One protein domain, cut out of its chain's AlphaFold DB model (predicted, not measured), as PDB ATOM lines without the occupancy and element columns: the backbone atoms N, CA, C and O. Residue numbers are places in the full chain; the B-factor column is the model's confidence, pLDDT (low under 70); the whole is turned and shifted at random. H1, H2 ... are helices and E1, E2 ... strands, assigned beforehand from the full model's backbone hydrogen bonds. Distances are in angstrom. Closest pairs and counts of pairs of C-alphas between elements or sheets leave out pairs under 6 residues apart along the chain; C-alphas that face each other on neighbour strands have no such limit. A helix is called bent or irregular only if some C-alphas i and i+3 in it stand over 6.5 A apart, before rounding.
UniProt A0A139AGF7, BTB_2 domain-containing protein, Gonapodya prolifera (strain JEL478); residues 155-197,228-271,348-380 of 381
ATOM      1  N   ASP A 155      -5.698  -0.314  46.922       75.44
ATOM      2  CA  ASP A 155      -6.513  -0.487  48.125       75.44
ATOM      3  C   ASP A 155      -6.898   0.868  48.743       75.44
ATOM      4  O   ASP A 155      -8.068   1.091  49.049       75.44
ATOM      5  N   GLU A 156      -5.960   1.817  48.837       75.44
ATOM      6  CA  GLU A 156      -6.236   3.176  49.330       75.44
ATOM      7  C   GLU A 156      -7.236   3.929  48.430       75.44
ATOM      8  O   GLU A 156      -8.165   4.585  48.918       75.44
ATOM      9  N   MET A 157      -7.111   3.779  47.107       76.62
ATOM     10  CA  MET A 157      -8.069   4.340  46.151       76.62
ATOM     11  C   MET A 157      -9.460   3.708  46.281       76.62
ATOM     12  O   MET A 157     -10.460   4.428  46.241       76.62
ATOM     13  N   ASN A 158      -9.537   2.389  46.462       77.81
ATOM     14  CA  ASN A 158     -10.804   1.679  46.624       77.81
ATOM     15  C   ASN A 158     -11.515   2.079  47.921       77.81
ATOM     16  O   ASN A 158     -12.713   2.347  47.888       77.81
ATOM     17  N   VAL A 159     -10.785   2.204  49.036       81.56
ATOM     18  CA  VAL A 159     -11.340   2.679  50.318       81.56
ATOM     19  C   VAL A 159     -11.887   4.101  50.180       81.56
ATOM     20  O   VAL A 159     -12.999   4.392  50.620       81.56
ATOM     21  N   THR A 160     -11.137   4.979  49.509       83.19
ATOM     22  CA  THR A 160     -11.575   6.360  49.264       83.19
ATOM     23  C   THR A 160     -12.838   6.402  48.402       83.19
ATOM     24  O   THR A 160     -13.742   7.195  48.660       83.19
ATOM     25  N   LEU A 161     -12.929   5.541  47.386       80.94
ATOM     26  CA  LEU A 161     -14.100   5.451  46.518       80.94
ATOM     27  C   LEU A 161     -15.328   4.924  47.262       80.94
ATOM     28  O   LEU A 161     -16.414   5.477  47.100       80.94
ATOM     29  N   GLU A 162     -15.177   3.882  48.079       84.06
ATOM     30  CA  GLU A 162     -16.299   3.319  48.835       84.06
ATOM     31  C   GLU A 162     -16.859   4.321  49.845       84.06
ATOM     32  O   GLU A 162     -18.076   4.494  49.895       84.06
ATOM     33  N   SER A 163     -15.990   5.058  50.544       84.75
ATOM     34  CA  SER A 163     -16.412   6.139  51.440       84.75
ATOM     35  C   SER A 163     -17.161   7.256  50.703       84.75
ATOM     36  O   SER A 163     -18.124   7.802  51.240       84.75
ATOM     37  N   ARG A 164     -16.754   7.587  49.470       80.44
ATOM     38  CA  ARG A 164     -17.440   8.593  48.641       80.44
ATOM     39  C   ARG A 164     -18.794   8.106  48.134       80.44
ATOM     40  O   ARG A 164     -19.736   8.890  48.098       80.44
ATOM     41  N   LEU A 165     -18.901   6.828  47.763       85.00
ATOM     42  CA  LEU A 165     -20.186   6.219  47.420       85.00
ATOM     43  C   LEU A 165     -21.152   6.245  48.604       85.00
ATOM     44  O   LEU A 165     -22.327   6.520  48.403       85.00
ATOM     45  N   ASP A 166     -20.674   5.959  49.815       86.12
ATOM     46  CA  ASP A 166     -21.528   5.996  51.004       86.12
ATOM     47  C   ASP A 166     -22.050   7.407  51.273       86.12
ATOM     48  O   ASP A 166     -23.251   7.573  51.451       86.12
ATOM     49  N   ALA A 167     -21.193   8.430  51.186       86.62
ATOM     50  CA  ALA A 167     -21.629   9.823  51.297       86.62
ATOM     51  C   ALA A 167     -22.699  10.182  50.248       86.62
ATOM     52  O   ALA A 167     -23.735  10.743  50.586       86.62
ATOM     53  N   LEU A 168     -22.495   9.772  48.991       87.06
ATOM     54  CA  LEU A 168     -23.464   9.997  47.915       87.06
ATOM     55  C   LEU A 168     -24.821   9.331  48.197       87.06
ATOM     56  O   LEU A 168     -25.873   9.904  47.917       87.06
ATOM     57  N   VAL A 169     -24.808   8.109  48.732       90.19
ATOM     58  CA  VAL A 169     -26.031   7.373  49.084       90.19
ATOM     59  C   VAL A 169     -26.766   8.062  50.235       90.19
ATOM     60  O   VAL A 169     -27.989   8.183  50.169       90.19
ATOM     61  N   GLU A 170     -26.045   8.539  51.253       90.12
ATOM     62  CA  GLU A 170     -26.637   9.297  52.367       90.12
ATOM     63  C   GLU A 170     -27.289  10.609  51.902       90.12
ATOM     64  O   GLU A 170     -28.286  11.017  52.491       90.12
ATOM     65  N   ASP A 171     -26.799  11.228  50.824       87.94
ATOM     66  CA  ASP A 171     -27.392  12.449  50.263       87.94
ATOM     67  C   ASP A 171     -28.629  12.162  49.386       87.94
ATOM     68  O   ASP A 171     -29.648  12.852  49.481       87.94
ATOM     69  N   ILE A 172     -28.576  11.127  48.536       89.19
ATOM     70  CA  ILE A 172     -29.645  10.825  47.562       89.19
ATOM     71  C   ILE A 172     -30.876  10.197  48.230       89.19
ATOM     72  O   ILE A 172     -32.014  10.495  47.855       89.19
ATOM     73  N   VAL A 173     -30.684   9.306  49.206       91.31
ATOM     74  CA  VAL A 173     -31.790   8.521  49.783       91.31
ATOM     75  C   VAL A 173     -32.843   9.391  50.488       91.31
ATOM     76  O   VAL A 173     -34.031   9.199  50.214       91.31
ATOM     77  N   PRO A 174     -32.486  10.376  51.335       91.19
ATOM     78  CA  PRO A 174     -33.467  11.264  51.957       91.19
ATOM     79  C   PRO A 174     -34.293  12.058  50.938       91.19
ATOM     80  O   PRO A 174     -35.501  12.224  51.131       91.19
ATOM     81  N   LEU A 175     -33.669  12.505  49.843       89.81
ATOM     82  CA  LEU A 175     -34.344  13.218  48.752       89.81
ATOM     83  C   LEU A 175     -35.335  12.303  48.025       89.81
ATOM     84  O   LEU A 175     -36.509  12.649  47.871       89.81
ATOM     85  N   ALA A 176     -34.903  11.089  47.673       88.62
ATOM     86  CA  ALA A 176     -35.762  10.087  47.046       88.62
ATOM     87  C   ALA A 176     -36.977   9.738  47.931       88.62
ATOM     88  O   ALA A 176     -38.111   9.694  47.451       88.62
ATOM     89  N   LEU A 177     -36.766   9.567  49.242       89.12
ATOM     90  CA  LEU A 177     -37.844   9.324  50.209       89.12
ATOM     91  C   LEU A 177     -38.790  10.526  50.349       89.12
ATOM     92  O   LEU A 177     -40.000  10.340  50.499       89.12
ATOM     93  N   SER A 178     -38.271  11.754  50.291       90.31
ATOM     94  CA  SER A 178     -39.091  12.972  50.281       90.31
ATOM     95  C   SER A 178     -40.015  13.007  49.059       90.31
ATOM     96  O   SER A 178     -41.222  13.220  49.191       90.31
ATOM     97  N   HIS A 179     -39.485  12.693  47.876       89.44
ATOM     98  CA  HIS A 179     -40.271  12.592  46.648       89.44
ATOM     99  C   HIS A 179     -41.312  11.466  46.677       89.44
ATOM    100  O   HIS A 179     -42.437  11.669  46.213       89.44
ATOM    101  N   ALA A 180     -41.000  10.329  47.302       88.19
ATOM    102  CA  ALA A 180     -41.977   9.262  47.520       88.19
ATOM    103  C   ALA A 180     -43.151   9.741  48.385       88.19
ATOM    104  O   ALA A 180     -44.312   9.493  48.060       88.19
ATOM    105  N   ARG A 181     -42.870  10.504  49.452       89.12
ATOM    106  CA  ARG A 181     -43.911  11.107  50.310       89.12
ATOM    107  C   ARG A 181     -44.784  12.116  49.562       89.12
ATOM    108  O   ARG A 181     -45.935  12.305  49.943       89.12
ATOM    109  N   MET A 182     -44.260  12.735  48.504       88.50
ATOM    110  CA  MET A 182     -45.014  13.626  47.613       88.50
ATOM    111  C   MET A 182     -45.817  12.879  46.533       88.50
ATOM    112  O   MET A 182     -46.543  13.516  45.772       88.50
ATOM    113  N   GLY A 183     -45.741  11.544  46.471       91.25
ATOM    114  CA  GLY A 183     -46.486  10.725  45.509       91.25
ATOM    115  C   GLY A 183     -45.838  10.633  44.126       91.25
ATOM    116  O   GLY A 183     -46.529  10.384  43.136       91.25
ATOM    117  N   HIS A 184     -44.529  10.868  44.027       91.75
ATOM    118  CA  HIS A 184     -43.784  10.610  42.795       91.75
ATOM    119  C   HIS A 184     -43.433   9.125  42.699       91.75
ATOM    120  O   HIS A 184     -43.015   8.520  43.683       91.75
ATOM    121  N   ASN A 185     -43.581   8.553  41.504       90.56
ATOM    122  CA  ASN A 185     -43.276   7.138  41.251       90.56
ATOM    123  C   ASN A 185     -41.841   6.935  40.735       90.56
ATOM    124  O   ASN A 185     -41.316   5.823  40.743       90.56
ATOM    125  N   GLU A 186     -41.206   8.003  40.256       91.31
ATOM    126  CA  GLU A 186     -39.862   7.966  39.688       91.31
ATOM    127  C   GLU A 186     -39.162   9.309  39.903       91.31
ATOM    128  O   GLU A 186     -39.770  10.374  39.735       91.31
ATOM    129  N   VAL A 187     -37.887   9.240  40.282       90.00
ATOM    130  CA  VAL A 187     -37.011  10.403  40.445       90.00
ATOM    131  C   VAL A 187     -35.713  10.157  39.694       90.00
ATOM    132  O   VAL A 187     -35.094   9.099  39.844       90.00
ATOM    133  N   GLU A 188     -35.304  11.138  38.894       90.88
ATOM    134  CA  GLU A 188     -34.007  11.142  38.221       90.88
ATOM    135  C   GLU A 188     -33.066  12.150  38.885       90.88
ATOM    136  O   GLU A 188     -33.374  13.342  38.945       90.88
ATOM    137  N   PHE A 189     -31.908  11.666  39.337       88.69
ATOM    138  CA  PHE A 189     -30.828  12.482  39.883       88.69
ATOM    139  C   PHE A 189     -29.716  12.645  38.852       88.69
ATOM    140  O   PHE A 189     -29.207  11.654  38.321       88.69
ATOM    141  N   PHE A 190     -29.313  13.888  38.603       85.69
ATOM    142  CA  PHE A 190     -28.211  14.223  37.701       85.69
ATOM    143  C   PHE A 190     -26.987  14.662  38.507       85.69
ATOM    144  O   PHE A 190     -27.041  15.661  39.225       85.69
ATOM    145  N   LEU A 191     -25.887  13.924  38.365       86.19
ATOM    146  CA  LEU A 191     -24.625  14.141  39.071       86.19
ATOM    147  C   LEU A 191     -23.545  14.569  38.072       86.19
ATOM    148  O   LEU A 191     -23.275  13.864  37.095       86.19
ATOM    149  N   SER A 192     -22.916  15.719  38.315       81.69
ATOM    150  CA  SER A 192     -21.858  16.265  37.455       81.69
ATOM    151  C   SER A 192     -20.691  16.820  38.270       81.69
ATOM    152  O   SER A 192     -20.922  17.482  39.278       81.69
ATOM    153  N   ASP A 193     -19.464  16.652  37.770       73.75
ATOM    154  CA  ASP A 193     -18.216  17.171  38.367       73.75
ATOM    155  C   ASP A 193     -17.993  18.672  38.095       73.75
ATOM    156  O   ASP A 193     -16.914  19.215  38.350       73.75
ATOM    157  N   LEU A 194     -18.974  19.367  37.513       66.56
ATOM    158  CA  LEU A 194     -18.811  20.774  37.178       66.56
ATOM    159  C   LEU A 194     -18.739  21.604  38.468       66.56
ATOM    160  O   LEU A 194     -19.678  21.554  39.264       66.56
ATOM    161  N   PRO A 195     -17.672  22.401  38.671       54.31
ATOM    162  CA  PRO A 195     -17.591  23.276  39.826       54.31
ATOM    163  C   PRO A 195     -18.760  24.260  39.773       54.31
ATOM    164  O   PRO A 195     -18.906  25.019  38.808       54.31
ATOM    165  N   THR A 196     -19.593  24.243  40.810       51.59
ATOM    166  CA  THR A 196     -20.630  25.247  41.029       51.59
ATOM    167  C   THR A 196     -19.937  26.595  41.163       51.59
ATOM    168  O   THR A 196     -19.265  26.875  42.148       51.59
ATOM    169  N   ASN A 197     -20.040  27.435  40.134       42.34
ATOM    170  CA  ASN A 197     -19.597  28.815  40.235       42.34
ATOM    171  C   ASN A 197     -20.690  29.570  41.013       42.34
ATOM    172  O   ASN A 197     -21.775  29.762  40.458       42.34
ATOM    173  N   ALA A 228     -43.173  11.881  36.924       67.69
ATOM    174  CA  ALA A 228     -41.718  11.825  37.054       67.69
ATOM    175  C   ALA A 228     -41.192  13.182  37.541       67.69
ATOM    176  O   ALA A 228     -41.574  14.224  37.000       67.69
ATOM    177  N   ALA A 229     -40.319  13.174  38.549       75.94
ATOM    178  CA  ALA A 229     -39.614  14.369  39.004       75.94
ATOM    179  C   ALA A 229     -38.134  14.315  38.624       75.94
ATOM    180  O   ALA A 229     -37.506  13.258  38.638       75.94
ATOM    181  N   VAL A 230     -37.590  15.480  38.283       77.94
ATOM    182  CA  VAL A 230     -36.185  15.663  37.914       77.94
ATOM    183  C   VAL A 230     -35.539  16.571  38.947       77.94
ATOM    184  O   VAL A 230     -36.015  17.690  39.153       77.94
ATOM    185  N   GLU A 231     -34.457  16.102  39.565       74.44
ATOM    186  CA  GLU A 231     -33.711  16.857  40.570       74.44
ATOM    187  C   GLU A 231     -32.211  16.889  40.238       74.44
ATOM    188  O   GLU A 231     -31.605  15.901  39.816       74.44
ATOM    189  N   TRP A 232     -31.603  18.063  40.412       65.31
ATOM    190  CA  TRP A 232     -30.170  18.268  40.216       65.31
ATOM    191  C   TRP A 232     -29.473  18.236  41.570       65.31
ATOM    192  O   TRP A 232     -29.747  19.077  42.424       65.31
ATOM    193  N   VAL A 233     -28.550  17.290  41.747       67.06
ATOM    194  CA  VAL A 233     -27.751  17.178  42.969       67.06
ATOM    195  C   VAL A 233     -26.337  17.634  42.651       67.06
ATOM    196  O   VAL A 233     -25.617  17.015  41.866       67.06
ATOM    197  N   HIS A 234     -25.942  18.751  43.252       63.28
ATOM    198  CA  HIS A 234     -24.586  19.268  43.138       63.28
ATOM    199  C   HIS A 234     -23.711  18.656  44.230       63.28
ATOM    200  O   HIS A 234     -24.014  18.781  45.413       63.28
ATOM    201  N   LEU A 235     -22.610  18.024  43.830       54.88
ATOM    202  CA  LEU A 235     -21.605  17.525  44.764       54.88
ATOM    203  C   LEU A 235     -20.773  18.707  45.273       54.88
ATOM    204  O   LEU A 235     -20.234  19.469  44.469       54.88
ATOM    205  N   ASP A 236     -20.685  18.882  46.596       47.22
ATOM    206  CA  ASP A 236     -19.894  19.959  47.198       47.22
ATOM    207  C   ASP A 236     -18.393  19.735  46.919       47.22
ATOM    208  O   ASP A 236     -17.820  18.756  47.407       47.22
ATOM    209  N   PRO A 237     -17.713  20.640  46.189       46.06
ATOM    210  CA  PRO A 237     -16.279  20.524  45.934       46.06
ATOM    211  C   PRO A 237     -15.410  20.653  47.203       46.06
ATOM    212  O   PRO A 237     -14.213  20.366  47.149       46.06
ATOM    213  N   ASN A 238     -15.968  21.069  48.345       40.28
ATOM    214  CA  ASN A 238     -15.233  21.263  49.600       40.28
ATOM    215  C   ASN A 238     -15.400  20.128  50.619       40.28
ATOM    216  O   ASN A 238     -14.667  20.114  51.610       40.28
ATOM    217  N   ALA A 239     -16.262  19.135  50.378       46.75
ATOM    218  CA  ALA A 239     -16.465  17.981  51.269       46.75
ATOM    219  C   ALA A 239     -15.286  16.966  51.264       46.75
ATOM    220  O   ALA A 239     -15.472  15.762  51.413       46.75
ATOM    221  N   GLY A 240     -14.046  17.444  51.085       32.75
ATOM    222  CA  GLY A 240     -12.828  16.629  50.956       32.75
ATOM    223  C   GLY A 240     -12.399  16.344  49.509       32.75
ATOM    224  O   GLY A 240     -11.552  15.482  49.270       32.75
ATOM    225  N   PHE A 241     -12.949  17.070  48.531       46.25
ATOM    226  CA  PHE A 241     -12.702  16.887  47.092       46.25
ATOM    227  C   PHE A 241     -11.493  17.672  46.544       46.25
ATOM    228  O   PHE A 241     -11.422  17.988  45.358       46.25
ATOM    229  N   THR A 242     -10.478  17.948  47.363       32.50
ATOM    230  CA  THR A 242      -9.249  18.616  46.908       32.50
ATOM    231  C   THR A 242      -8.117  17.621  46.665       32.50
ATOM    232  O   THR A 242      -7.183  17.529  47.455       32.50
ATOM    233  N   ALA A 243      -8.173  16.893  45.548       29.16
ATOM    234  CA  ALA A 243      -6.981  16.382  44.866       29.16
ATOM    235  C   ALA A 243      -7.329  15.978  43.428       29.16
ATOM    236  O   ALA A 243      -8.283  15.252  43.172       29.16
ATOM    237  N   ARG A 244      -6.518  16.468  42.491       33.81
ATOM    238  CA  ARG A 244      -6.571  16.236  41.045       33.81
ATOM    239  C   ARG A 244      -6.645  14.735  40.699       33.81
ATOM    240  O   ARG A 244      -5.606  14.091  40.668       33.81
ATOM    241  N   HIS A 245      -7.825  14.195  40.399       34.06
ATOM    242  CA  HIS A 245      -8.029  12.983  39.582       34.06
ATOM    243  C   HIS A 245      -9.506  12.912  39.131       34.06
ATOM    244  O   HIS A 245     -10.358  13.494  39.800       34.06
ATOM    245  N   PRO A 246      -9.836  12.259  37.998       48.38
ATOM    246  CA  PRO A 246     -11.172  12.291  37.410       48.38
ATOM    247  C   PRO A 246     -12.105  11.358  38.192       48.38
ATOM    248  O   PRO A 246     -12.218  10.169  37.895       48.38
ATOM    249  N   THR A 247     -12.728  11.883  39.242       54.69
ATOM    250  CA  THR A 247     -13.507  11.085  40.192       54.69
ATOM    251  C   THR A 247     -14.743  10.457  39.562       54.69
ATOM    252  O   THR A 247     -14.971   9.264  39.781       54.69
ATOM    253  N   LEU A 248     -15.485  11.187  38.716       55.28
ATOM    254  CA  LEU A 248     -16.594  10.574  37.987       55.28
ATOM    255  C   LEU A 248     -16.123   9.458  37.062       55.28
ATOM    256  O   LEU A 248     -16.804   8.449  36.989       55.28
ATOM    257  N   GLN A 249     -14.949   9.538  36.427       56.00
ATOM    258  CA  GLN A 249     -14.480   8.436  35.567       56.00
ATOM    259  C   GLN A 249     -14.281   7.126  36.331       56.00
ATOM    260  O   GLN A 249     -14.457   6.048  35.762       56.00
ATOM    261  N   VAL A 250     -13.928   7.196  37.617       59.72
ATOM    262  CA  VAL A 250     -13.817   5.997  38.454       59.72
ATOM    263  C   VAL A 250     -15.199   5.521  38.910       59.72
ATOM    264  O   VAL A 250     -15.443   4.316  38.910       59.72
ATOM    265  N   ILE A 251     -16.121   6.443  39.218       59.03
ATOM    266  CA  ILE A 251     -17.512   6.120  39.587       59.03
ATOM    267  C   ILE A 251     -18.295   5.526  38.405       59.03
ATOM    268  O   ILE A 251     -19.075   4.598  38.584       59.03
ATOM    269  N   MET A 252     -18.020   5.983  37.185       63.94
ATOM    270  CA  MET A 252     -18.640   5.523  35.939       63.94
ATOM    271  C   MET A 252     -18.189   4.119  35.506       63.94
ATOM    272  O   MET A 252     -18.638   3.613  34.477       63.94
ATOM    273  N   ARG A 253     -17.314   3.450  36.274       76.88
ATOM    274  CA  ARG A 253     -16.997   2.041  36.024       76.88
ATOM    275  C   ARG A 253     -18.242   1.184  36.288       76.88
ATOM    276  O   ARG A 253     -18.844   1.327  37.353       76.88
ATOM    277  N   PRO A 254     -18.592   0.232  35.402       76.62
ATOM    278  CA  PRO A 254     -19.781  -0.614  35.570       76.62
ATOM    279  C   PRO A 254     -19.858  -1.327  36.930       76.62
ATOM    280  O   PRO A 254     -20.935  -1.482  37.497       76.62
ATOM    281  N   GLU A 255     -18.710  -1.718  37.488       82.06
ATOM    282  CA  GLU A 255     -18.612  -2.359  38.806       82.06
ATOM    283  C   GLU A 255     -19.019  -1.424  39.952       82.06
ATOM    284  O   GLU A 255     -19.657  -1.845  40.917       82.06
ATOM    285  N   VAL A 256     -18.660  -0.145  39.844       80.88
ATOM    286  CA  VAL A 256     -18.953   0.883  40.846       80.88
ATOM    287  C   VAL A 256     -20.419   1.305  40.758       80.88
ATOM    288  O   VAL A 256     -21.082   1.438  41.785       80.88
ATOM    289  N   MET A 257     -20.951   1.392  39.540       79.06
ATOM    290  CA  MET A 257     -22.372   1.620  39.265       79.06
ATOM    291  C   MET A 257     -23.258   0.522  39.859       79.06
ATOM    292  O   MET A 257     -24.210   0.819  40.576       79.06
ATOM    293  N   ALA A 258     -22.897  -0.747  39.654       84.12
ATOM    294  CA  ALA A 258     -23.621  -1.868  40.250       84.12
ATOM    295  C   ALA A 258     -23.591  -1.824  41.790       84.12
ATOM    296  O   ALA A 258     -24.593  -2.116  42.442       84.12
ATOM    297  N   LYS A 259     -22.459  -1.422  42.391       85.69
ATOM    298  CA  LYS A 259     -22.366  -1.215  43.846       85.69
ATOM    299  C   LYS A 259     -23.264  -0.070  44.322       85.69
ATOM    300  O   LYS A 259     -23.902  -0.217  45.362       85.69
ATOM    301  N   LEU A 260     -23.330   1.036  43.579       82.94
ATOM    302  CA  LEU A 260     -24.207   2.166  43.891       82.94
ATOM    303  C   LEU A 260     -25.683   1.743  43.859       82.94
ATOM    304  O   LEU A 260     -26.392   1.991  44.829       82.94
ATOM    305  N   GLU A 261     -26.122   1.037  42.812       84.94
ATOM    306  CA  GLU A 261     -27.497   0.516  42.710       84.94
ATOM    307  C   GLU A 261     -27.873  -0.344  43.924       84.94
ATOM    308  O   GLU A 261     -28.933  -0.156  44.525       84.94
ATOM    309  N   VAL A 262     -26.984  -1.264  44.317       88.62
ATOM    310  CA  VAL A 262     -27.202  -2.147  45.471       88.62
ATOM    311  C   VAL A 262     -27.259  -1.352  46.774       88.62
ATOM    312  O   VAL A 262     -28.163  -1.589  47.574       88.62
ATOM    313  N   LYS A 263     -26.341  -0.400  46.991       88.12
ATOM    314  CA  LYS A 263     -26.305   0.411  48.219       88.12
ATOM    315  C   LYS A 263     -27.532   1.315  48.350       88.12
ATOM    316  O   LYS A 263     -28.131   1.348  49.422       88.12
ATOM    317  N   VAL A 264     -27.952   1.982  47.270       85.12
ATOM    318  CA  VAL A 264     -29.172   2.811  47.262       85.12
ATOM    319  C   VAL A 264     -30.400   1.946  47.547       85.12
ATOM    320  O   VAL A 264     -31.179   2.266  48.443       85.12
ATOM    321  N   ALA A 265     -30.553   0.811  46.855       84.69
ATOM    322  CA  ALA A 265     -31.683  -0.092  47.076       84.69
ATOM    323  C   ALA A 265     -31.710  -0.654  48.509       84.69
ATOM    324  O   ALA A 265     -32.775  -0.738  49.123       84.69
ATOM    325  N   GLN A 266     -30.545  -1.015  49.058       88.00
ATOM    326  CA  GLN A 266     -30.421  -1.519  50.424       88.00
ATOM    327  C   GLN A 266     -30.800  -0.451  51.453       88.00
ATOM    328  O   GLN A 266     -31.580  -0.747  52.356       88.00
ATOM    329  N   LYS A 267     -30.294   0.778  51.304       87.38
ATOM    330  CA  LYS A 267     -30.550   1.883  52.237       87.38
ATOM    331  C   LYS A 267     -32.014   2.341  52.208       87.38
ATOM    332  O   LYS A 267     -32.622   2.522  53.260       87.38
ATOM    333  N   ILE A 268     -32.630   2.429  51.024       83.44
ATOM    334  CA  ILE A 268     -34.076   2.702  50.905       83.44
ATOM    335  C   ILE A 268     -34.888   1.611  51.620       83.44
ATOM    336  O   ILE A 268     -35.843   1.916  52.336       83.44
ATOM    337  N   GLY A 269     -34.486   0.344  51.473       80.69
ATOM    338  CA  GLY A 269     -35.129  -0.779  52.153       80.69
ATOM    339  C   GLY A 269     -34.988  -0.756  53.679       80.69
ATOM    340  O   GLY A 269     -35.908  -1.193  54.368       80.69
ATOM    341  N   THR A 270     -33.874  -0.250  54.222       77.06
ATOM    342  CA  THR A 270     -33.667  -0.153  55.679       77.06
ATOM    343  C   THR A 270     -34.392   1.031  56.306       77.06
ATOM    344  O   THR A 270     -34.904   0.904  57.418       77.06
ATOM    345  N   ASP A 271     -34.463   2.161  55.605       71.94
ATOM    346  CA  ASP A 271     -34.981   3.416  56.165       71.94
ATOM    347  C   ASP A 271     -36.491   3.583  55.933       71.94
ATOM    348  O   ASP A 271     -37.174   4.278  56.691       71.94
ATOM    349  N   VAL A 348     -33.926   0.334  41.413       84.25
ATOM    350  CA  VAL A 348     -32.933   1.372  41.123       84.25
ATOM    351  C   VAL A 348     -32.216   1.007  39.828       84.25
ATOM    352  O   VAL A 348     -31.903  -0.168  39.613       84.25
ATOM    353  N   GLU A 349     -31.990   2.001  38.975       83.56
ATOM    354  CA  GLU A 349     -31.263   1.882  37.712       83.56
ATOM    355  C   GLU A 349     -30.304   3.070  37.587       83.56
ATOM    356  O   GLU A 349     -30.715   4.224  37.713       83.56
ATOM    357  N   ALA A 350     -29.019   2.808  37.372       78.94
ATOM    358  CA  ALA A 350     -28.011   3.848  37.218       78.94
ATOM    359  C   ALA A 350     -27.428   3.805  35.795       78.94
ATOM    360  O   ALA A 350     -26.933   2.778  35.334       78.94
ATOM    361  N   GLU A 351     -27.470   4.937  35.094       82.88
ATOM    362  CA  GLU A 351     -27.041   5.077  33.700       82.88
ATOM    363  C   GLU A 351     -26.028   6.224  33.574       82.88
ATOM    364  O   GLU A 351     -26.205   7.305  34.133       82.88
ATOM    365  N   VAL A 352     -24.960   6.021  32.803       80.50
ATOM    366  CA  VAL A 352     -24.033   7.102  32.443       80.50
ATOM    367  C   VAL A 352     -24.489   7.729  31.131       80.50
ATOM    368  O   VAL A 352     -24.553   7.043  30.110       80.50
ATOM    369  N   ARG A 353     -24.754   9.039  31.134       82.88
ATOM    370  CA  ARG A 353     -25.097   9.790  29.922       82.88
ATOM    371  C   ARG A 353     -23.993  10.770  29.560       82.88
ATOM    372  O   ARG A 353     -23.560  11.582  30.371       82.88
ATOM    373  N   HIS A 354     -23.582  10.726  28.301       76.38
ATOM    374  CA  HIS A 354     -22.621  11.671  27.750       76.38
ATOM    375  C   HIS A 354     -23.399  12.879  27.222       76.38
ATOM    376  O   HIS A 354     -24.191  12.754  26.284       76.38
ATOM    377  N   GLY A 355     -23.218  14.035  27.853       76.88
ATOM    378  CA  GLY A 355     -23.846  15.293  27.463       76.88
ATOM    379  C   GLY A 355     -22.846  16.251  26.821       76.88
ATOM    380  O   GLY A 355     -21.638  16.167  27.035       76.88
ATOM    381  N   ALA A 356     -23.343  17.211  26.046       73.31
ATOM    382  CA  ALA A 356     -22.558  18.365  25.623       73.31
ATOM    383  C   ALA A 356     -23.199  19.626  26.200       73.31
ATOM    384  O   ALA A 356     -24.337  19.959  25.875       73.31
ATOM    385  N   VAL A 357     -22.468  20.326  27.061       79.38
ATOM    386  CA  VAL A 357     -22.872  21.625  27.592       79.38
ATOM    387  C   VAL A 357     -22.356  22.695  26.642       79.38
ATOM    388  O   VAL A 357     -21.152  22.815  26.406       79.38
ATOM    389  N   ARG A 358     -23.279  23.475  26.080       80.75
ATOM    390  CA  ARG A 358     -22.958  24.657  25.281       80.75
ATOM    391  C   ARG A 358     -23.040  25.884  26.173       80.75
ATOM    392  O   ARG A 358     -24.070  26.119  26.797       80.75
ATOM    393  N   LYS A 359     -21.960  26.654  26.226       82.81
ATOM    394  CA  LYS A 359     -21.900  27.936  26.918       82.81
ATOM    395  C   LYS A 359     -21.511  29.009  25.913       82.81
ATOM    396  O   LYS A 359     -20.418  28.973  25.362       82.81
ATOM    397  N   GLU A 360     -22.402  29.959  25.685       84.25
ATOM    398  CA  GLU A 360     -22.064  31.174  24.951       84.25
ATOM    399  C   GLU A 360     -21.296  32.116  25.886       84.25
ATOM    400  O   GLU A 360     -21.686  32.314  27.041       84.25
ATOM    401  N   ASN A 361     -20.150  32.621  25.435       83.88
ATOM    402  CA  ASN A 361     -19.378  33.602  26.190       83.88
ATOM    403  C   ASN A 361     -19.855  35.033  25.890       83.88
ATOM    404  O   ASN A 361     -20.674  35.265  25.006       83.88
ATOM    405  N   GLU A 362     -19.314  36.013  26.614       84.50
ATOM    406  CA  GLU A 362     -19.656  37.437  26.454       84.50
ATOM    407  C   GLU A 362     -19.370  38.011  25.051       84.50
ATOM    408  O   GLU A 362     -19.854  39.088  24.715       84.50
ATOM    409  N   PHE A 363     -18.627  37.283  24.212       78.12
ATOM    410  CA  PHE A 363     -18.300  37.652  22.835       78.12
ATOM    411  C   PHE A 363     -19.202  36.968  21.795       78.12
ATOM    412  O   PHE A 363     -18.925  37.058  20.599       78.12
ATOM    413  N   GLY A 364     -20.247  36.252  22.224       85.69
ATOM    414  CA  GLY A 364     -21.127  35.489  21.332       85.69
ATOM    415  C   GLY A 364     -20.477  34.233  20.740       85.69
ATOM    416  O   GLY A 364     -20.978  33.664  19.770       85.69
ATOM    417  N   LEU A 365     -19.334  33.789  21.281       77.00
ATOM    418  CA  LEU A 365     -18.704  32.532  20.878       77.00
ATOM    419  C   LEU A 365     -19.267  31.390  21.721       77.00
ATOM    420  O   LEU A 365     -19.259  31.435  22.951       77.00
ATOM    421  N   VAL A 366     -19.716  30.334  21.045       86.19
ATOM    422  CA  VAL A 366     -20.258  29.137  21.688       86.19
ATOM    423  C   VAL A 366     -19.120  28.173  22.018       86.19
ATOM    424  O   VAL A 366     -18.579  27.499  21.142       86.19
ATOM    425  N   GLU A 367     -18.777  28.070  23.298       82.81
ATOM    426  CA  GLU A 367     -17.897  27.028  23.816       82.81
ATOM    427  C   GLU A 367     -18.729  25.764  24.073       82.81
ATOM    428  O   GLU A 367     -19.666  25.763  24.870       82.81
ATOM    429  N   THR A 368     -18.413  24.670  23.379       83.81
ATOM    430  CA  THR A 368     -19.044  23.367  23.630       83.81
ATOM    431  C   THR A 368     -18.089  22.515  24.452       83.81
ATOM    432  O   THR A 368     -16.995  22.198  23.987       83.81
ATOM    433  N   ARG A 369     -18.498  22.126  25.661       78.56
ATOM    434  CA  ARG A 369     -17.767  21.173  26.503       78.56
ATOM    435  C   ARG A 369     -18.563  19.885  26.618       78.56
ATOM    436  O   ARG A 369     -19.728  19.908  27.004       78.56
ATOM    437  N   THR A 370     -17.942  18.762  26.289       77.88
ATOM    438  CA  THR A 370     -18.496  17.442  26.603       77.88
ATOM    439  C   THR A 370     -18.380  17.211  28.103       77.88
ATOM    440  O   THR A 370     -17.311  17.421  28.677       77.88
ATOM    441  N   VAL A 371     -19.481  16.825  28.735       82.12
ATOM    442  CA  VAL A 371     -19.556  16.550  30.168       82.12
ATOM    443  C   VAL A 371     -20.234  15.204  30.334       82.12
ATOM    444  O   VAL A 371     -21.339  14.993  29.835       82.12
ATOM    445  N   ASP A 372     -19.573  14.313  31.056       77.62
ATOM    446  CA  ASP A 372     -20.177  13.055  31.454       77.62
ATOM    447  C   ASP A 372     -21.045  13.314  32.684       77.62
ATOM    448  O   ASP A 372     -20.585  13.879  33.681       77.62
ATOM    449  N   VAL A 373     -22.321  12.957  32.580       82.19
ATOM    450  CA  VAL A 373     -23.303  13.126  33.647       82.19
ATOM    451  C   VAL A 373     -23.761  11.743  34.070       82.19
ATOM    452  O   VAL A 373     -24.252  10.946  33.265       82.19
ATOM    453  N   LEU A 374     -23.598  11.455  35.353       82.44
ATOM    454  CA  LEU A 374     -24.136  10.245  35.945       82.44
ATOM    455  C   LEU A 374     -25.618  10.484  36.256       82.44
ATOM    456  O   LEU A 374     -25.955  11.411  36.992       82.44
ATOM    457  N   VAL A 375     -26.492   9.661  35.681       85.88
ATOM    458  CA  VAL A 375     -27.940   9.718  35.894       85.88
ATOM    459  C   VAL A 375     -28.356   8.531  36.750       85.88
ATOM    460  O   VAL A 375     -28.220   7.377  36.344       85.88
ATOM    461  N   VAL A 376     -28.874   8.801  37.945       86.62
ATOM    462  CA  VAL A 376     -29.392   7.765  38.845       86.62
ATOM    463  C   VAL A 376     -30.910   7.850  38.845       86.62
ATOM    464  O   VAL A 376     -31.480   8.848  39.282       86.62
ATOM    465  N   ARG A 377     -31.569   6.805  38.344       88.44
ATOM    466  CA  ARG A 377     -33.026   6.677  38.325       88.44
ATOM    467  C   ARG A 377     -33.473   5.801  39.480       88.44
ATOM    468  O   ARG A 377     -33.081   4.638  39.595       88.44
ATOM    469  N   VAL A 378     -34.325   6.352  40.330       88.56
ATOM    470  CA  VAL A 378     -34.896   5.633  41.468       88.56
ATOM    471  C   VAL A 378     -36.386   5.461  41.220       88.56
ATOM    472  O   VAL A 378     -37.126   6.443  41.136       88.56
ATOM    473  N   LYS A 379     -36.829   4.206  41.102       87.88
ATOM    474  CA  LYS A 379     -38.252   3.863  41.031       87.88
ATOM    475  C   LYS A 379     -38.771   3.691  42.446       87.88
ATOM    476  O   LYS A 379     -38.321   2.821  43.190       87.88
ATOM    477  N   LEU A 380     -39.713   4.547  42.804       87.00
ATOM    478  CA  LEU A 380     -40.333   4.585  44.118       87.00
ATOM    479  C   LEU A 380     -41.582   3.702  44.037       87.00
ATOM    480  O   LEU A 380     -42.471   3.962  43.226       87.00
TER     481      LEU A 380
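What this domain is: This is residues 155 to 197, 228 to 271 and 348 to 380 of the 381 residues of the protein "BTB_2 domain-containing protein" of Gonapodya prolifera (strain JEL478) (UniProt A0A139AGF7). A strongly twisted sheet of four strands has two helices, H1 and H3, crossing at a steep tilt over one face; a long hairpin, E3 and E4, reaches well past the short strands E1 and E2 and makes the length. The small helix H2 only grazes the sheet. The printed part has 120 residues, with three named helices and four named strands in the order H1 E1 E2 H2 H3 E3 E4. The sheet's order is E2 E1 E4 E3, mixed, and the class is mixed, helices and strands. The whole is compact, with a radius of gyration of the C-alphas of 15.7 A and spans of 52 by 40 by 25 A.

How they stand to each other: H1, residues 155 to 181, is on the sheet at a height of 8.4 A, slantwise to strand E1, residues 186 to 192, at 39 degrees on the local plane. Their closest C-alphas, of Ala 176 and Val 187, are 6.7 A apart. Edge strand E2, residues 228 to 234, is parallel to E1 at 24 degrees, with N 231 and O 188 within hydrogen-bond range at 3.0 A. H1 lies over E1, and only just over E2, on which 3 of its C-alphas fall. H2, residues 247 to 251, is close to H1 but not clearly touching, the closest C-alphas being those of Leu 161 and Ile 251, 7.8 A apart. H3, residues 254 to 271, touches H1 with residues 260 to 268 alone, closest at the C-alphas of Val 169 and Val 264, 5.8 A apart; they run the same way at a steep tilt of 46 degrees. H3 lies at a height of 9.4 A over edge strand E3, residues 348 to 360, and inner strand E4, residues 366 to 379, on the same face as H1: two layers, helices on one face of a sheet. It runs across E3 at 67 degrees on the local plane. E4 is antiparallel to E3 at 159 degrees, with N 357 and O 369 at 2.8 A, and to E1 at 142 degrees, with N 189 and O 376 at 2.9 A. E2 is apart from E3 and E4. Every O i to N i+4 pair is within hydrogen-bond range in H2 and H3, and 21 of 23 are in H1.

Where its parts are: H1 begins at C-alpha 155 (-6.513, -0.487, 48.125) and measures 39.2 A; it is neither bent nor irregular, but only just: C-alphas 171 and 174 are 6.4 A apart. E1 measures 20.0 A, E2 19.6 A, H2 6.4 A and H3 25.9 A. E3 measures 35.6 A and bends by 51 degrees at residue 352. E4 measures 36.6 A, bends by 57 degrees at residue 369, and ends at C-alpha 379 (-38.252, 3.863, 41.031).

The domain as a whole: The C-alphas farthest apart, of Thr 270 and Phe 363, lie 52.4 A from each other. Residues 198 to 227 and 272 to 347 are not printed; the gaps between C-alphas are 28.1 A and 15.3 A. The link from E2 to H2, residues 235 to 246, is long. Mean pLDDT of the printed part is 76.6; it is under 70 at residues 194 to 197, 228 and 232 to 252.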